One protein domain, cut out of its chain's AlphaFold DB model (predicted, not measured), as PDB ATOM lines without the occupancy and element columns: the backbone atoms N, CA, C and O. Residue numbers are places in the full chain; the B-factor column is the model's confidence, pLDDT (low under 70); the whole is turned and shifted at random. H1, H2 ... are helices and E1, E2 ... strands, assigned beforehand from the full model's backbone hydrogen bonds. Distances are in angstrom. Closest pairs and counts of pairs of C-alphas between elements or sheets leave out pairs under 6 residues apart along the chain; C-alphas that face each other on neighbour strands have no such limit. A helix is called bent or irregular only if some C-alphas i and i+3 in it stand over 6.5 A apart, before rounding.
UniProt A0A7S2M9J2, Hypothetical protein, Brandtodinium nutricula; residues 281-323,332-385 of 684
ATOM      1  N   TRP A 281     -31.469  56.252 -53.980       95.19
ATOM      2  CA  TRP A 281     -30.724  55.162 -54.607       95.19
ATOM      3  C   TRP A 281     -29.773  54.495 -53.612       95.19
ATOM      4  O   TRP A 281     -29.727  53.267 -53.533       95.19
ATOM      5  N   ARG A 282     -29.061  55.278 -52.790       94.44
ATOM      6  CA  ARG A 282     -28.136  54.748 -51.768       94.44
ATOM      7  C   ARG A 282     -28.846  53.861 -50.742       94.44
ATOM      8  O   ARG A 282     -28.333  52.799 -50.404       94.44
ATOM      9  N   TRP A 283     -30.044  54.254 -50.314       95.38
ATOM     10  CA  TRP A 283     -30.845  53.535 -49.316       95.38
ATOM     11  C   TRP A 283     -31.867  52.560 -49.918       95.38
ATOM     12  O   TRP A 283     -32.646  51.965 -49.175       95.38
ATOM     13  N   ARG A 284     -31.861  52.338 -51.239       94.25
ATOM     14  CA  ARG A 284     -32.895  51.551 -51.940       94.25
ATOM     15  C   ARG A 284     -33.126  50.157 -51.365       94.25
ATOM     16  O   ARG A 284     -34.267  49.731 -51.263       94.25
ATOM     17  N   THR A 285     -32.071  49.449 -50.956       90.88
ATOM     18  CA  THR A 285     -32.186  48.094 -50.388       90.88
ATOM     19  C   THR A 285     -32.911  48.101 -49.043       90.88
ATOM     20  O   THR A 285     -33.714  47.212 -48.764       90.88
ATOM     21  N   TRP A 286     -32.636  49.113 -48.217       94.38
ATOM     22  CA  TRP A 286     -33.295  49.289 -46.928       94.38
ATOM     23  C   TRP A 286     -34.746  49.733 -47.120       94.38
ATOM     24  O   TRP A 286     -35.645  49.104 -46.573       94.38
ATOM     25  N   LEU A 287     -34.979  50.723 -47.990       94.50
ATOM     26  CA  LEU A 287     -36.320  51.191 -48.349       94.50
ATOM     27  C   LEU A 287     -37.186  50.049 -48.892       94.50
ATOM     28  O   LEU A 287     -38.304  49.869 -48.431       94.50
ATOM     29  N   ALA A 288     -36.651  49.220 -49.792       91.56
ATOM     30  CA  ALA A 288     -37.354  48.053 -50.324       91.56
ATOM     31  C   ALA A 288     -37.704  47.006 -49.251       91.56
ATOM     32  O   ALA A 288     -38.662  46.262 -49.428       91.56
ATOM     33  N   SER A 289     -36.954  46.953 -48.144       92.00
ATOM     34  CA  SER A 289     -37.215  46.036 -47.023       92.00
ATOM     35  C   SER A 289     -38.168  46.624 -45.972       92.00
ATOM     36  O   SER A 289     -38.588  45.902 -45.070       92.00
ATOM     37  N   LEU A 290     -38.508  47.916 -46.053       94.56
ATOM     38  CA  LEU A 290     -39.302  48.613 -45.037       94.56
ATOM     39  C   LEU A 290     -40.713  48.020 -44.851       94.56
ATOM     40  O   LEU A 290     -41.079  47.792 -43.700       94.56
ATOM     41  N   PRO A 291     -41.484  47.692 -45.913       95.38
ATOM     42  CA  PRO A 291     -42.812  47.104 -45.735       95.38
ATOM     43  C   PRO A 291     -42.765  45.755 -45.017       95.38
ATOM     44  O   PRO A 291     -43.573  45.497 -44.132       95.38
ATOM     45  N   GLU A 292     -41.791  44.910 -45.370       91.25
ATOM     46  CA  GLU A 292     -41.594  43.600 -44.742       91.25
ATOM     47  C   GLU A 292     -41.188  43.741 -43.272       91.25
ATOM     48  O   GLU A 292     -41.723  43.034 -42.420       91.25
ATOM     49  N   LEU A 293     -40.281  44.673 -42.962       93.25
ATOM     50  CA  LEU A 293     -39.850  44.934 -41.590       93.25
ATOM     51  C   LEU A 293     -41.014  45.440 -40.732       93.25
ATOM     52  O   LEU A 293     -41.240  44.904 -39.654       93.25
ATOM     53  N   CYS A 294     -41.782  46.417 -41.225       96.12
ATOM     54  CA  CYS A 294     -42.971  46.918 -40.539       96.12
ATOM     55  C   CYS A 294     -44.005  45.806 -40.323       96.12
ATOM     56  O   CYS A 294     -44.536  45.678 -39.225       96.12
ATOM     57  N   LEU A 295     -44.257  44.962 -41.328       94.19
ATOM     58  CA  LEU A 295     -45.195  43.848 -41.193       94.19
ATOM     59  C   LEU A 295     -44.724  42.831 -40.146       94.19
ATOM     60  O   LEU A 295     -45.513  42.414 -39.302       94.19
ATOM     61  N   LEU A 296     -43.440  42.462 -40.155       92.19
ATOM     62  CA  LEU A 296     -42.873  41.559 -39.152       92.19
ATOM     63  C   LEU A 296     -42.977  42.155 -37.741       92.19
ATOM     64  O   LEU A 296     -43.378  41.460 -36.812       92.19
ATOM     65  N   THR A 297     -42.663  43.443 -37.575       95.38
ATOM     66  CA  THR A 297     -42.819  44.132 -36.286       95.38
ATOM     67  C   THR A 297     -44.280  44.170 -35.839       95.38
ATOM     68  O   THR A 297     -44.543  43.976 -34.656       95.38
ATOM     69  N   ALA A 298     -45.231  44.347 -36.761       96.06
ATOM     70  CA  ALA A 298     -46.658  44.291 -36.454       96.06
ATOM     71  C   ALA A 298     -47.080  42.912 -35.927       96.06
ATOM     72  O   ALA A 298     -47.757  42.830 -34.905       96.06
ATOM     73  N   VAL A 299     -46.630  41.835 -36.581       94.12
ATOM     74  CA  VAL A 299     -46.892  40.451 -36.149       94.12
ATOM     75  C   VAL A 299     -46.283  40.187 -34.772       94.12
ATOM     76  O   VAL A 299     -46.971  39.678 -33.891       94.12
ATOM     77  N   ILE A 300     -45.023  40.581 -34.552       94.94
ATOM     78  CA  ILE A 300     -44.364  40.436 -33.246       94.94
ATOM     79  C   ILE A 300     -45.147  41.188 -32.167       94.94
ATOM     80  O   ILE A 300     -45.438  40.610 -31.126       94.94
ATOM     81  N   ALA A 301     -45.511  42.451 -32.410       95.69
ATOM     82  CA  ALA A 301     -46.252  43.262 -31.449       95.69
ATOM     83  C   ALA A 301     -47.634  42.664 -31.135       95.69
ATOM     84  O   ALA A 301     -48.021  42.623 -29.971       95.69
ATOM     85  N   PHE A 302     -48.343  42.143 -32.141       95.69
ATOM     86  CA  PHE A 302     -49.644  41.496 -31.956       95.69
ATOM     87  C   PHE A 302     -49.552  40.233 -31.091       95.69
ATOM     88  O   PHE A 302     -50.359  40.056 -30.182       95.69
ATOM     89  N   TYR A 303     -48.557  39.376 -31.338       95.69
ATOM     90  CA  TYR A 303     -48.405  38.107 -30.619       95.69
ATOM     91  C   TYR A 303     -47.648  38.216 -29.298       95.69
ATOM     92  O   TYR A 303     -47.701  37.284 -28.500       95.69
ATOM     93  N   LEU A 304     -46.960  39.327 -29.025       94.44
ATOM     94  CA  LEU A 304     -46.152  39.471 -27.814       94.44
ATOM     95  C   LEU A 304     -46.930  39.184 -26.511       94.44
ATOM     96  O   LEU A 304     -46.388  38.454 -25.679       94.44
ATOM     97  N   PRO A 305     -48.185  39.652 -26.319       93.50
ATOM     98  CA  PRO A 305     -48.978  39.288 -25.142       93.50
ATOM     99  C   PRO A 305     -49.206  37.775 -25.033       93.50
ATOM    100  O   PRO A 305     -49.007  37.201 -23.966       93.50
ATOM    101  N   THR A 306     -49.529  37.111 -26.145       93.75
ATOM    102  CA  THR A 306     -49.727  35.656 -26.202       93.75
ATOM    103  C   THR A 306     -48.446  34.885 -25.897       93.75
ATOM    104  O   THR A 306     -48.466  33.929 -25.127       93.75
ATOM    105  N   LEU A 307     -47.308  35.325 -26.438       92.56
ATOM    106  CA  LEU A 307     -46.009  34.688 -26.202       92.56
ATOM    107  C   LEU A 307     -45.586  34.770 -24.727       92.56
ATOM    108  O   LEU A 307     -45.045  33.804 -24.174       92.56
ATOM    109  N   LEU A 308     -45.828  35.925 -24.100       91.62
ATOM    110  CA  LEU A 308     -45.414  36.204 -22.729       91.62
ATOM    111  C   LEU A 308     -46.392  35.645 -21.680       91.62
ATOM    112  O   LEU A 308     -45.931  35.154 -20.653       91.62
ATOM    113  N   TYR A 309     -47.706  35.682 -21.933       90.50
ATOM    114  CA  TYR A 309     -48.739  35.417 -20.917       90.50
ATOM    115  C   TYR A 309     -49.709  34.287 -21.262       90.50
ATOM    116  O   TYR A 309     -50.579  33.985 -20.454       90.50
ATOM    117  N   GLY A 310     -49.588  33.655 -22.431       90.94
ATOM    118  CA  GLY A 310     -50.444  32.522 -22.794       90.94
ATOM    119  C   GLY A 310     -51.850  32.888 -23.262       90.94
ATOM    120  O   GLY A 310     -52.594  32.008 -23.661       90.94
ATOM    121  N   CYS A 311     -52.212  34.171 -23.270       92.31
ATOM    122  CA  CYS A 311     -53.580  34.598 -23.539       92.31
ATOM    123  C   CYS A 311     -53.710  35.361 -24.873       92.31
ATOM    124  O   CYS A 311     -52.765  35.986 -25.365       92.31
ATOM    125  N   VAL A 312     -54.893  35.310 -25.485       94.25
ATOM    126  CA  VAL A 312     -55.215  36.029 -26.725       94.25
ATOM    127  C   VAL A 312     -55.663  37.457 -26.382       94.25
ATOM    128  O   VAL A 312     -56.685  37.624 -25.707       94.25
ATOM    129  N   PRO A 313     -54.937  38.502 -26.821       93.62
ATOM    130  CA  PRO A 313     -55.230  39.875 -26.427       93.62
ATOM    131  C   PRO A 313     -56.467  40.443 -27.138       93.62
ATOM    132  O   PRO A 313     -56.668  40.226 -28.332       93.62
ATOM    133  N   THR A 314     -57.245  41.257 -26.423       92.94
ATOM    134  CA  THR A 314     -58.178  42.252 -26.987       92.94
ATOM    135  C   THR A 314     -57.809  43.647 -26.471       92.94
ATOM    136  O   THR A 314     -56.854  43.789 -25.718       92.94
ATOM    137  N   PHE A 315     -58.558  44.693 -26.836       90.06
ATOM    138  CA  PHE A 315     -58.315  46.042 -26.306       90.06
ATOM    139  C   PHE A 315     -58.658  46.217 -24.819       90.06
ATOM    140  O   PHE A 315     -58.272  47.224 -24.251       90.06
ATOM    141  N   ARG A 316     -59.416  45.306 -24.194       91.88
ATOM    142  CA  ARG A 316     -59.868  45.463 -22.791       91.88
ATOM    143  C   ARG A 316     -59.605  44.244 -21.916       91.88
ATOM    144  O   ARG A 316     -59.480  44.353 -20.700       91.88
ATOM    145  N   GLN A 317     -59.581  43.067 -22.523       94.31
ATOM    146  CA  GLN A 317     -59.511  41.781 -21.840       94.31
ATOM    147  C   GLN A 317     -58.517  40.859 -22.548       94.31
ATOM    148  O   GLN A 317     -58.153  41.085 -23.704       94.31
ATOM    149  N   CYS A 318     -58.092  39.802 -21.870       93.81
ATOM    150  CA  CYS A 318     -57.355  38.705 -22.475       93.81
ATOM    151  C   CYS A 318     -58.154  37.413 -22.338       93.81
ATOM    152  O   CYS A 318     -58.807  37.204 -21.315       93.81
ATOM    153  N   VAL A 319     -58.095  36.557 -23.354       93.12
ATOM    154  CA  VAL A 319     -58.776  35.259 -23.341       93.12
ATOM    155  C   VAL A 319     -57.765  34.156 -23.109       93.12
ATOM    156  O   VAL A 319     -56.759  34.087 -23.809       93.12
ATOM    157  N   ASP A 320     -58.041  33.301 -22.141       92.25
ATOM    158  CA  ASP A 320     -57.231  32.136 -21.808       92.25
ATOM    159  C   ASP A 320     -58.089  30.868 -21.913       92.25
ATOM    160  O   ASP A 320     -59.315  30.944 -21.784       92.25
ATOM    161  N   VAL A 321     -57.476  29.713 -22.150       89.31
ATOM    162  CA  VAL A 321     -58.197  28.435 -22.086       89.31
ATOM    163  C   VAL A 321     -58.387  28.100 -20.606       89.31
ATOM    164  O   VAL A 321     -57.437  28.173 -19.827       89.31
ATOM    165  N   ALA A 322     -59.615  27.788 -20.176       86.25
ATOM    166  CA  ALA A 322     -59.857  27.345 -18.804       86.25
ATOM    167  C   ALA A 322     -58.937  26.158 -18.498       86.25
ATOM    168  O   ALA A 322     -58.842  25.250 -19.323       86.25
ATOM    169  N   GLU A 323     -58.283  26.148 -17.329       76.25
ATOM    170  CA  GLU A 323     -57.485  25.001 -16.885       76.25
ATOM    171  C   GLU A 323     -58.384  23.759 -16.814       76.25
ATOM    172  O   GLU A 323     -59.039  23.473 -15.813       76.25
ATOM    173  N   HIS A 332     -48.670  12.622 -25.766       54.53
ATOM    174  CA  HIS A 332     -48.403  11.844 -26.976       54.53
ATOM    175  C   HIS A 332     -49.206  12.364 -28.176       54.53
ATOM    176  O   HIS A 332     -50.033  11.648 -28.729       54.53
ATOM    177  N   LEU A 333     -48.900  13.594 -28.605       53.09
ATOM    178  CA  LEU A 333     -49.382  14.201 -29.850       53.09
ATOM    179  C   LEU A 333     -48.920  13.372 -31.059       53.09
ATOM    180  O   LEU A 333     -47.892  13.642 -31.688       53.09
ATOM    181  N   THR A 334     -49.669  12.323 -31.396       57.75
ATOM    182  CA  THR A 334     -49.442  11.568 -32.632       57.75
ATOM    183  C   THR A 334     -49.806  12.441 -33.837       57.75
ATOM    184  O   THR A 334     -50.623  13.355 -33.752       57.75
ATOM    185  N   LEU A 335     -49.229  12.161 -35.012       55.53
ATOM    186  CA  LEU A 335     -49.556  12.865 -36.267       55.53
ATOM    187  C   LEU A 335     -51.074  12.857 -36.581       55.53
ATOM    188  O   LEU A 335     -51.561  13.708 -37.319       55.53
ATOM    189  N   ILE A 336     -51.808  11.892 -36.012       56.50
ATOM    190  CA  ILE A 336     -53.264  11.740 -36.102       56.50
ATOM    191  C   ILE A 336     -53.990  12.756 -35.199       56.50
ATOM    192  O   ILE A 336     -55.029  13.271 -35.595       56.50
ATOM    193  N   GLU A 337     -53.424  13.124 -34.047       58.19
ATOM    194  CA  GLU A 337     -53.957  14.166 -33.150       58.19
ATOM    195  C   GLU A 337     -53.640  15.593 -33.625       58.19
ATOM    196  O   GLU A 337     -54.347  16.536 -33.279       58.19
ATOM    197  N   MET A 338     -52.639  15.770 -34.501       55.09
ATOM    198  CA  MET A 338     -52.419  17.042 -35.214       55.09
ATOM    199  C   MET A 338     -53.523  17.381 -36.226       55.09
ATOM    200  O   MET A 338     -53.496  18.463 -36.816       55.09
ATOM    201  N   LEU A 339     -54.480  16.480 -36.457       62.25
ATOM    202  CA  LEU A 339     -55.747  16.805 -37.096       62.25
ATOM    203  C   LEU A 339     -56.745  17.156 -35.982       62.25
ATOM    204  O   LEU A 339     -57.495  16.274 -35.558       62.25
ATOM    205  N   PRO A 340     -56.837  18.434 -35.547       52.97
ATOM    206  CA  PRO A 340     -57.808  18.886 -34.538       52.97
ATOM    207  C   PRO A 340     -59.275  18.641 -34.943       52.97
ATOM    208  O   PRO A 340     -60.198  18.955 -34.203       52.97
ATOM    209  N   PHE A 341     -59.507  18.073 -36.127       53.59
ATOM    210  CA  PHE A 341     -60.815  17.828 -36.699       53.59
ATOM    211  C   PHE A 341     -61.554  16.603 -36.132       53.59
ATOM    212  O   PHE A 341     -62.746  16.468 -36.390       53.59
ATOM    213  N   LEU A 342     -60.887  15.692 -35.407       53.62
ATOM    214  CA  LEU A 342     -61.475  14.379 -35.073       53.62
ATOM    215  C   LEU A 342     -61.840  14.140 -33.596       53.62
ATOM    216  O   LEU A 342     -62.455  13.121 -33.297       53.62
ATOM    217  N   GLY A 343     -61.582  15.072 -32.679       51.22
ATOM    218  CA  GLY A 343     -62.078  14.981 -31.299       51.22
ATOM    219  C   GLY A 343     -61.757  16.259 -30.532       51.22
ATOM    220  O   GLY A 343     -60.668  16.791 -30.665       51.22
ATOM    221  N   GLY A 344     -62.636  16.868 -29.746       56.56
ATOM    222  CA  GLY A 344     -63.843  16.347 -29.102       56.56
ATOM    223  C   GLY A 344     -64.064  16.969 -27.715       56.56
ATOM    224  O   GLY A 344     -64.773  16.391 -26.901       56.56
ATOM    225  N   ALA A 345     -63.467  18.130 -27.426       57.91
ATOM    226  CA  ALA A 345     -63.729  18.891 -26.212       57.91
ATOM    227  C   ALA A 345     -63.922  20.363 -26.585       57.91
ATOM    228  O   ALA A 345     -63.046  20.986 -27.181       57.91
ATOM    229  N   SER A 346     -65.091  20.916 -26.262       66.81
ATOM    230  CA  SER A 346     -65.328  22.353 -26.354       66.81
ATOM    231  C   SER A 346     -64.412  23.057 -25.354       66.81
ATOM    232  O   SER A 346     -64.637  22.967 -24.144       66.81
ATOM    233  N   GLU A 347     -63.376  23.737 -25.839       77.88
ATOM    234  CA  GLU A 347     -62.546  24.581 -24.985       77.88
ATOM    235  C   GLU A 347     -63.415  25.693 -24.398       77.88
ATOM    236  O   GLU A 347     -64.105  26.425 -25.112       77.88
ATOM    237  N   THR A 348     -63.427  25.791 -23.070       86.50
ATOM    238  CA  THR A 348     -64.097  26.896 -22.390       86.50
ATOM    239  C   THR A 348     -63.105  28.041 -22.270       86.50
ATOM    240  O   THR A 348     -62.046  27.918 -21.659       86.50
ATOM    241  N   TRP A 349     -63.432  29.161 -22.904       90.38
ATOM    242  CA  TRP A 349     -62.609  30.362 -22.899       90.38
ATOM    243  C   TRP A 349     -62.913  31.209 -21.658       90.38
ATOM    244  O   TRP A 349     -64.072  31.537 -21.391       90.38
ATOM    245  N   VAL A 350     -61.881  31.585 -20.904       93.25
ATOM    246  CA  VAL A 350     -61.984  32.429 -19.707       93.25
ATOM    247  C   VAL A 350     -61.457  33.820 -20.021       93.25
ATOM    248  O   VAL A 350     -60.275  34.014 -20.309       93.25
ATOM    249  N   TRP A 351     -62.343  34.805 -19.920       93.69
ATOM    250  CA  TRP A 351     -62.014  36.213 -20.096       93.69
ATOM    251  C   TRP A 351     -61.445  36.790 -18.800       93.69
ATOM    252  O   TRP A 351     -62.112  36.806 -17.765       93.69
ATOM    253  N   LYS A 352     -60.209  37.282 -18.859       93.81
ATOM    254  CA  LYS A 352     -59.500  37.920 -17.745       93.81
ATOM    255  C   LYS A 352     -59.264  39.402 -18.062       93.81
ATOM    256  O   LYS A 352     -59.110  39.751 -19.237       93.81
ATOM    257  N   PRO A 353     -59.227  40.298 -17.059       93.19
ATOM    258  CA  PRO A 353     -58.791  41.670 -17.290       93.19
ATOM    259  C   PRO A 353     -57.365  41.661 -17.851       93.19
ATOM    260  O   PRO A 353     -56.515  40.879 -17.423       93.19
ATOM    261  N   MET A 354     -57.119  42.500 -18.854       88.44
ATOM    262  CA  MET A 354     -55.797  42.622 -19.458       88.44
ATOM    263  C   MET A 354     -54.842  43.281 -18.454       88.44
ATOM    264  O   MET A 354     -55.251  44.210 -17.758       88.44
ATOM    265  N   ALA A 355     -53.582  42.840 -18.361       88.94
ATOM    266  CA  ALA A 355     -52.637  43.563 -17.509       88.94
ATOM    267  C   ALA A 355     -52.411  44.981 -18.051       88.94
ATOM    268  O   ALA A 355     -52.422  45.225 -19.264       88.94
ATOM    269  N   GLU A 356     -52.186  45.918 -17.139       83.38
ATOM    270  CA  GLU A 356     -51.895  47.298 -17.496       83.38
ATOM    271  C   GLU A 356     -50.699  47.329 -18.466       83.38
ATOM    272  O   GLU A 356     -49.671  46.703 -18.203       83.38
ATOM    273  N   ARG A 357     -50.833  48.079 -19.573       86.69
ATOM    274  CA  ARG A 357     -49.840  48.326 -20.651       86.69
ATOM    275  C   ARG A 357     -49.906  47.449 -21.905       86.69
ATOM    276  O   ARG A 357     -49.235  47.800 -22.875       86.69
ATOM    277  N   PHE A 358     -50.708  46.386 -21.982       88.56
ATOM    278  CA  PHE A 358     -50.743  45.609 -23.235       88.56
ATOM    279  C   PHE A 358     -51.456  46.292 -24.405       88.56
ATOM    280  O   PHE A 358     -51.142  45.996 -25.559       88.56
ATOM    281  N   GLU A 359     -52.361  47.233 -24.135       89.81
ATOM    282  CA  GLU A 359     -53.016  48.050 -25.167       89.81
ATOM    283  C   GLU A 359     -51.996  48.753 -26.082       89.81
ATOM    284  O   GLU A 359     -52.232  48.939 -27.280       89.81
ATOM    285  N   VAL A 360     -50.815  49.072 -25.535       93.19
ATOM    286  CA  VAL A 360     -49.699  49.660 -26.281       93.19
ATOM    287  C   VAL A 360     -49.229  48.719 -27.390       93.19
ATOM    288  O   VAL A 360     -49.001  49.175 -28.505       93.19
ATOM    289  N   PHE A 361     -49.132  47.409 -27.143       94.00
ATOM    290  CA  PHE A 361     -48.663  46.456 -28.154       94.00
ATOM    291  C   PHE A 361     -49.658  46.277 -29.297       94.00
ATOM    292  O   PHE A 361     -49.244  46.236 -30.454       94.00
ATOM    293  N   LEU A 362     -50.961  46.248 -29.003       92.06
ATOM    294  CA  LEU A 362     -51.987  46.171 -30.043       92.06
ATOM    295  C   LEU A 362     -52.027  47.458 -30.881       92.06
ATOM    296  O   LEU A 362     -52.098  47.402 -32.108       92.06
ATOM    297  N   THR A 363     -51.883  48.617 -30.233       94.44
ATOM    298  CA  THR A 363     -51.762  49.911 -30.922       94.44
ATOM    299  C   THR A 363     -50.526  49.944 -31.820       94.44
ATOM    300  O   THR A 363     -50.622  50.307 -32.992       94.44
ATOM    301  N   LEU A 364     -49.370  49.502 -31.312       96.50
ATOM    302  CA  LEU A 364     -48.144  49.387 -32.098       96.50
ATOM    303  C   LEU A 364     -48.321  48.427 -33.278       96.50
ATOM    304  O   LEU A 364     -47.902  48.760 -34.383       96.50
ATOM    305  N   ALA A 365     -48.975  47.279 -33.081       95.69
ATOM    306  CA  ALA A 365     -49.244  46.325 -34.152       95.69
ATOM    307  C   ALA A 365     -50.037  46.967 -35.300       95.69
ATOM    308  O   ALA A 365     -49.643  46.852 -36.460       95.69
ATOM    309  N   VAL A 366     -51.097  47.718 -34.979       95.69
ATOM    310  CA  VAL A 366     -51.887  48.462 -35.974       95.69
ATOM    311  C   VAL A 366     -51.040  49.532 -36.667       95.69
ATOM    312  O   VAL A 366     -51.037  49.599 -37.895       95.69
ATOM    313  N   VAL A 367     -50.281  50.335 -35.913       97.56
ATOM    314  CA  VAL A 367     -49.410  51.387 -36.471       97.56
ATOM    315  C   VAL A 367     -48.389  50.799 -37.447       97.56
ATOM    316  O   VAL A 367     -48.235  51.307 -38.557       97.56
ATOM    317  N   PHE A 368     -47.720  49.708 -37.075       97.75
ATOM    318  CA  PHE A 368     -46.741  49.049 -37.936       97.75
ATOM    319  C   PHE A 368     -47.388  48.364 -39.142       97.75
ATOM    320  O   PHE A 368     -46.825  48.419 -40.235       97.75
ATOM    321  N   PHE A 369     -48.581  47.785 -38.997       96.75
ATOM    322  CA  PHE A 369     -49.319  47.215 -40.123       96.75
ATOM    323  C   PHE A 369     -49.714  48.294 -41.140       96.75
ATOM    324  O   PHE A 369     -49.445  48.156 -42.334       96.75
ATOM    325  N   VAL A 370     -50.274  49.417 -40.674       97.00
ATOM    326  CA  VAL A 370     -50.570  50.580 -41.525       97.00
ATOM    327  C   VAL A 370     -49.285  51.112 -42.160       97.00
ATOM    328  O   VAL A 370     -49.256  51.365 -43.363       97.00
ATOM    329  N   GLY A 371     -48.194  51.204 -41.394       97.44
ATOM    330  CA  GLY A 371     -46.871  51.570 -41.896       97.44
ATOM    331  C   GLY A 371     -46.382  50.649 -43.018       97.44
ATOM    332  O   GLY A 371     -45.867  51.136 -44.026       97.44
ATOM    333  N   ALA A 372     -46.601  49.335 -42.907       96.56
ATOM    334  CA  ALA A 372     -46.274  48.361 -43.947       96.56
ATOM    335  C   ALA A 372     -47.093  48.589 -45.229       96.56
ATOM    336  O   ALA A 372     -46.536  48.616 -46.328       96.56
ATOM    337  N   VAL A 373     -48.404  48.820 -45.099       96.25
ATOM    338  CA  VAL A 373     -49.297  49.094 -46.239       96.25
ATOM    339  C   VAL A 373     -48.927  50.410 -46.927       96.25
ATOM    340  O   VAL A 373     -48.768  50.445 -48.149       96.25
ATOM    341  N   VAL A 374     -48.742  51.485 -46.156       96.88
ATOM    342  CA  VAL A 374     -48.407  52.821 -46.672       96.88
ATOM    343  C   VAL A 374     -47.036  52.818 -47.335       96.88
ATOM    344  O   VAL A 374     -46.912  53.297 -48.461       96.88
ATOM    345  N   SER A 375     -46.013  52.250 -46.690       96.00
ATOM    346  CA  SER A 375     -44.674  52.152 -47.284       96.00
ATOM    347  C   SER A 375     -44.673  51.277 -48.538       96.00
ATOM    348  O   SER A 375     -44.077  51.661 -49.542       96.00
ATOM    349  N   GLY A 376     -45.405  50.159 -48.545       95.19
ATOM    350  CA  GLY A 376     -45.563  49.312 -49.727       95.19
ATOM    351  C   GLY A 376     -46.240  50.043 -50.890       95.19
ATOM    352  O   GLY A 376     -45.767  49.981 -52.025       95.19
ATOM    353  N   ALA A 377     -47.317  50.784 -50.619       95.38
ATOM    354  CA  ALA A 377     -48.002  51.597 -51.621       95.38
ATOM    355  C   ALA A 377     -47.124  52.753 -52.127       95.38
ATOM    356  O   ALA A 377     -47.075  53.004 -53.333       95.38
ATOM    357  N   ALA A 378     -46.400  53.425 -51.228       95.69
ATOM    358  CA  ALA A 378     -45.471  54.495 -51.572       95.69
ATOM    359  C   ALA A 378     -44.353  53.979 -52.485       95.69
ATOM    360  O   ALA A 378     -44.147  54.549 -53.550       95.69
ATOM    361  N   LEU A 379     -43.714  52.856 -52.139       93.00
ATOM    362  CA  LEU A 379     -42.651  52.246 -52.944       93.00
ATOM    363  C   LEU A 379     -43.137  51.786 -54.318       93.00
ATOM    364  O   LEU A 379     -42.403  51.918 -55.289       93.00
ATOM    365  N   ARG A 380     -44.374  51.286 -54.428       92.00
ATOM    366  CA  ARG A 380     -44.969  50.938 -55.730       92.00
ATOM    367  C   ARG A 380     -45.242  52.164 -56.600       92.00
ATOM    368  O   ARG A 380     -45.193  52.057 -57.819       92.00
ATOM    369  N   ARG A 381     -45.558  53.312 -55.993       95.06
ATOM    370  CA  ARG A 381     -45.798  54.574 -56.714       95.06
ATOM    371  C   ARG A 381     -44.502  55.296 -57.065       95.06
ATOM    372  O   ARG A 381     -44.410  55.912 -58.122       95.06
ATOM    373  N   THR A 382     -43.501  55.239 -56.194       92.88
ATOM    374  CA  THR A 382     -42.197  55.843 -56.444       92.88
ATOM    375  C   THR A 382     -41.337  54.862 -57.227       92.88
ATOM    376  O   THR A 382     -40.760  53.948 -56.646       92.88
ATOM    377  N   ARG A 383     -41.204  55.060 -58.540       89.50
ATOM    378  CA  ARG A 383     -40.183  54.352 -59.322       89.50
ATOM    379  C   ARG A 383     -38.802  54.802 -58.854       89.50
ATOM    380  O   ARG A 383     -38.315  55.864 -59.236       89.50
ATOM    381  N   ILE A 384     -38.198  54.035 -57.950       92.00
ATOM    382  CA  ILE A 384     -36.826  54.268 -57.506       92.00
ATOM    383  C   ILE A 384     -35.919  53.664 -58.570       92.00
ATOM    384  O   ILE A 384     -35.960  52.456 -58.798       92.00
ATOM    385  N   TYR A 385     -35.087  54.496 -59.197       95.88
ATOM    386  CA  TYR A 385     -34.057  54.034 -60.123       95.88
ATOM    387  C   TYR A 385     -33.267  52.872 -59.505       95.88
ATOM    388  O   TYR A 385     -32.689  53.011 -58.424       95.88
TER     389      TYR A 385
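Overview. This is residues 281 to 323 and 332 to 385 of the 684 residues of the protein "Hypothetical protein" of Brandtodinium nutricula (UniProt A0A7S2M9J2). Two long helices, H1 and H2, lie side by side and run opposite ways, and beyond one end of this pair sits a small two-stranded ribbon of E1 and E2. Residues 332 to 346 stick out from the ribbon end as a long free loop, away from the helices. The printed part has 97 residues with two named helices and two named strands, in the order H1, E1, E2, H2; the sheet order is E1 - E2, antiparallel, and the class is mostly helix. The whole is only just extended, close to loose, with a radius of gyration of the C-alphas of 19.2 A, and its spans of 57 by 38 by 19 A make it only just flat.

Along the chain. Start at residue 281 and find C-alpha 284 at (-32.895, 51.551, -51.940), where H1 begins; it covers residues 284 to 309 and is 38.4 A long. Look near residue 303 for a kink of 39 degrees in H1; the helix is irregular, with C-alphas 302 and 305 7.2 A apart. Next comes E1, residues 317 to 321, 13.4 A long. After the cut, E2 is residues 349 to 353, 13.2 A long. H2 then takes residues 358 to 381 and runs 35.0 A to C-alpha 381 at (-45.798, 54.574, -56.714).

Arrangement. Begin with H1 and H2, which touch, with 40 pairs of C-alphas within 8 A. Their closest C-alphas are those of Ala 298 and Ala 365, 4.0 A apart. Their lines stand at a shallow tilt of 20 degrees, and they run opposite ways. In H2 every O i to N i+4 pair is within hydrogen-bond range; in H1 18 of 22 are. Moving outward, H1 and E1 are near each other, with 6 pairs of C-alphas within 10 A. E1 and E2 are antiparallel neighbours, at 146 degrees between their directions. Look there for N 318 and O 352, 2.8 A apart, and N 320 and O 350, 3.0 A apart, both within hydrogen-bond range. Residues 312 to 313 also pair, antiparallel, with residues 318 to 319 of E1. H1 and E2 are apart, as are E1 and H2.

Size, cuts and confidence. The two C-alphas farthest apart, those of Gly 344 and Tyr 385, are 57.2 A from each other, while C-alphas 281 and 385 are 6.5 A apart. Residues 324 to 331 are not printed; across this cut, in the link from E1 to E2, C-alphas 323 and 332 are 18.9 A apart. The link from H1 to E1 is short and that from E2 to H2 is tight. Residues 332 to 346, which stand free, have pLDDT under 70; the mean of the printed part is 87.3.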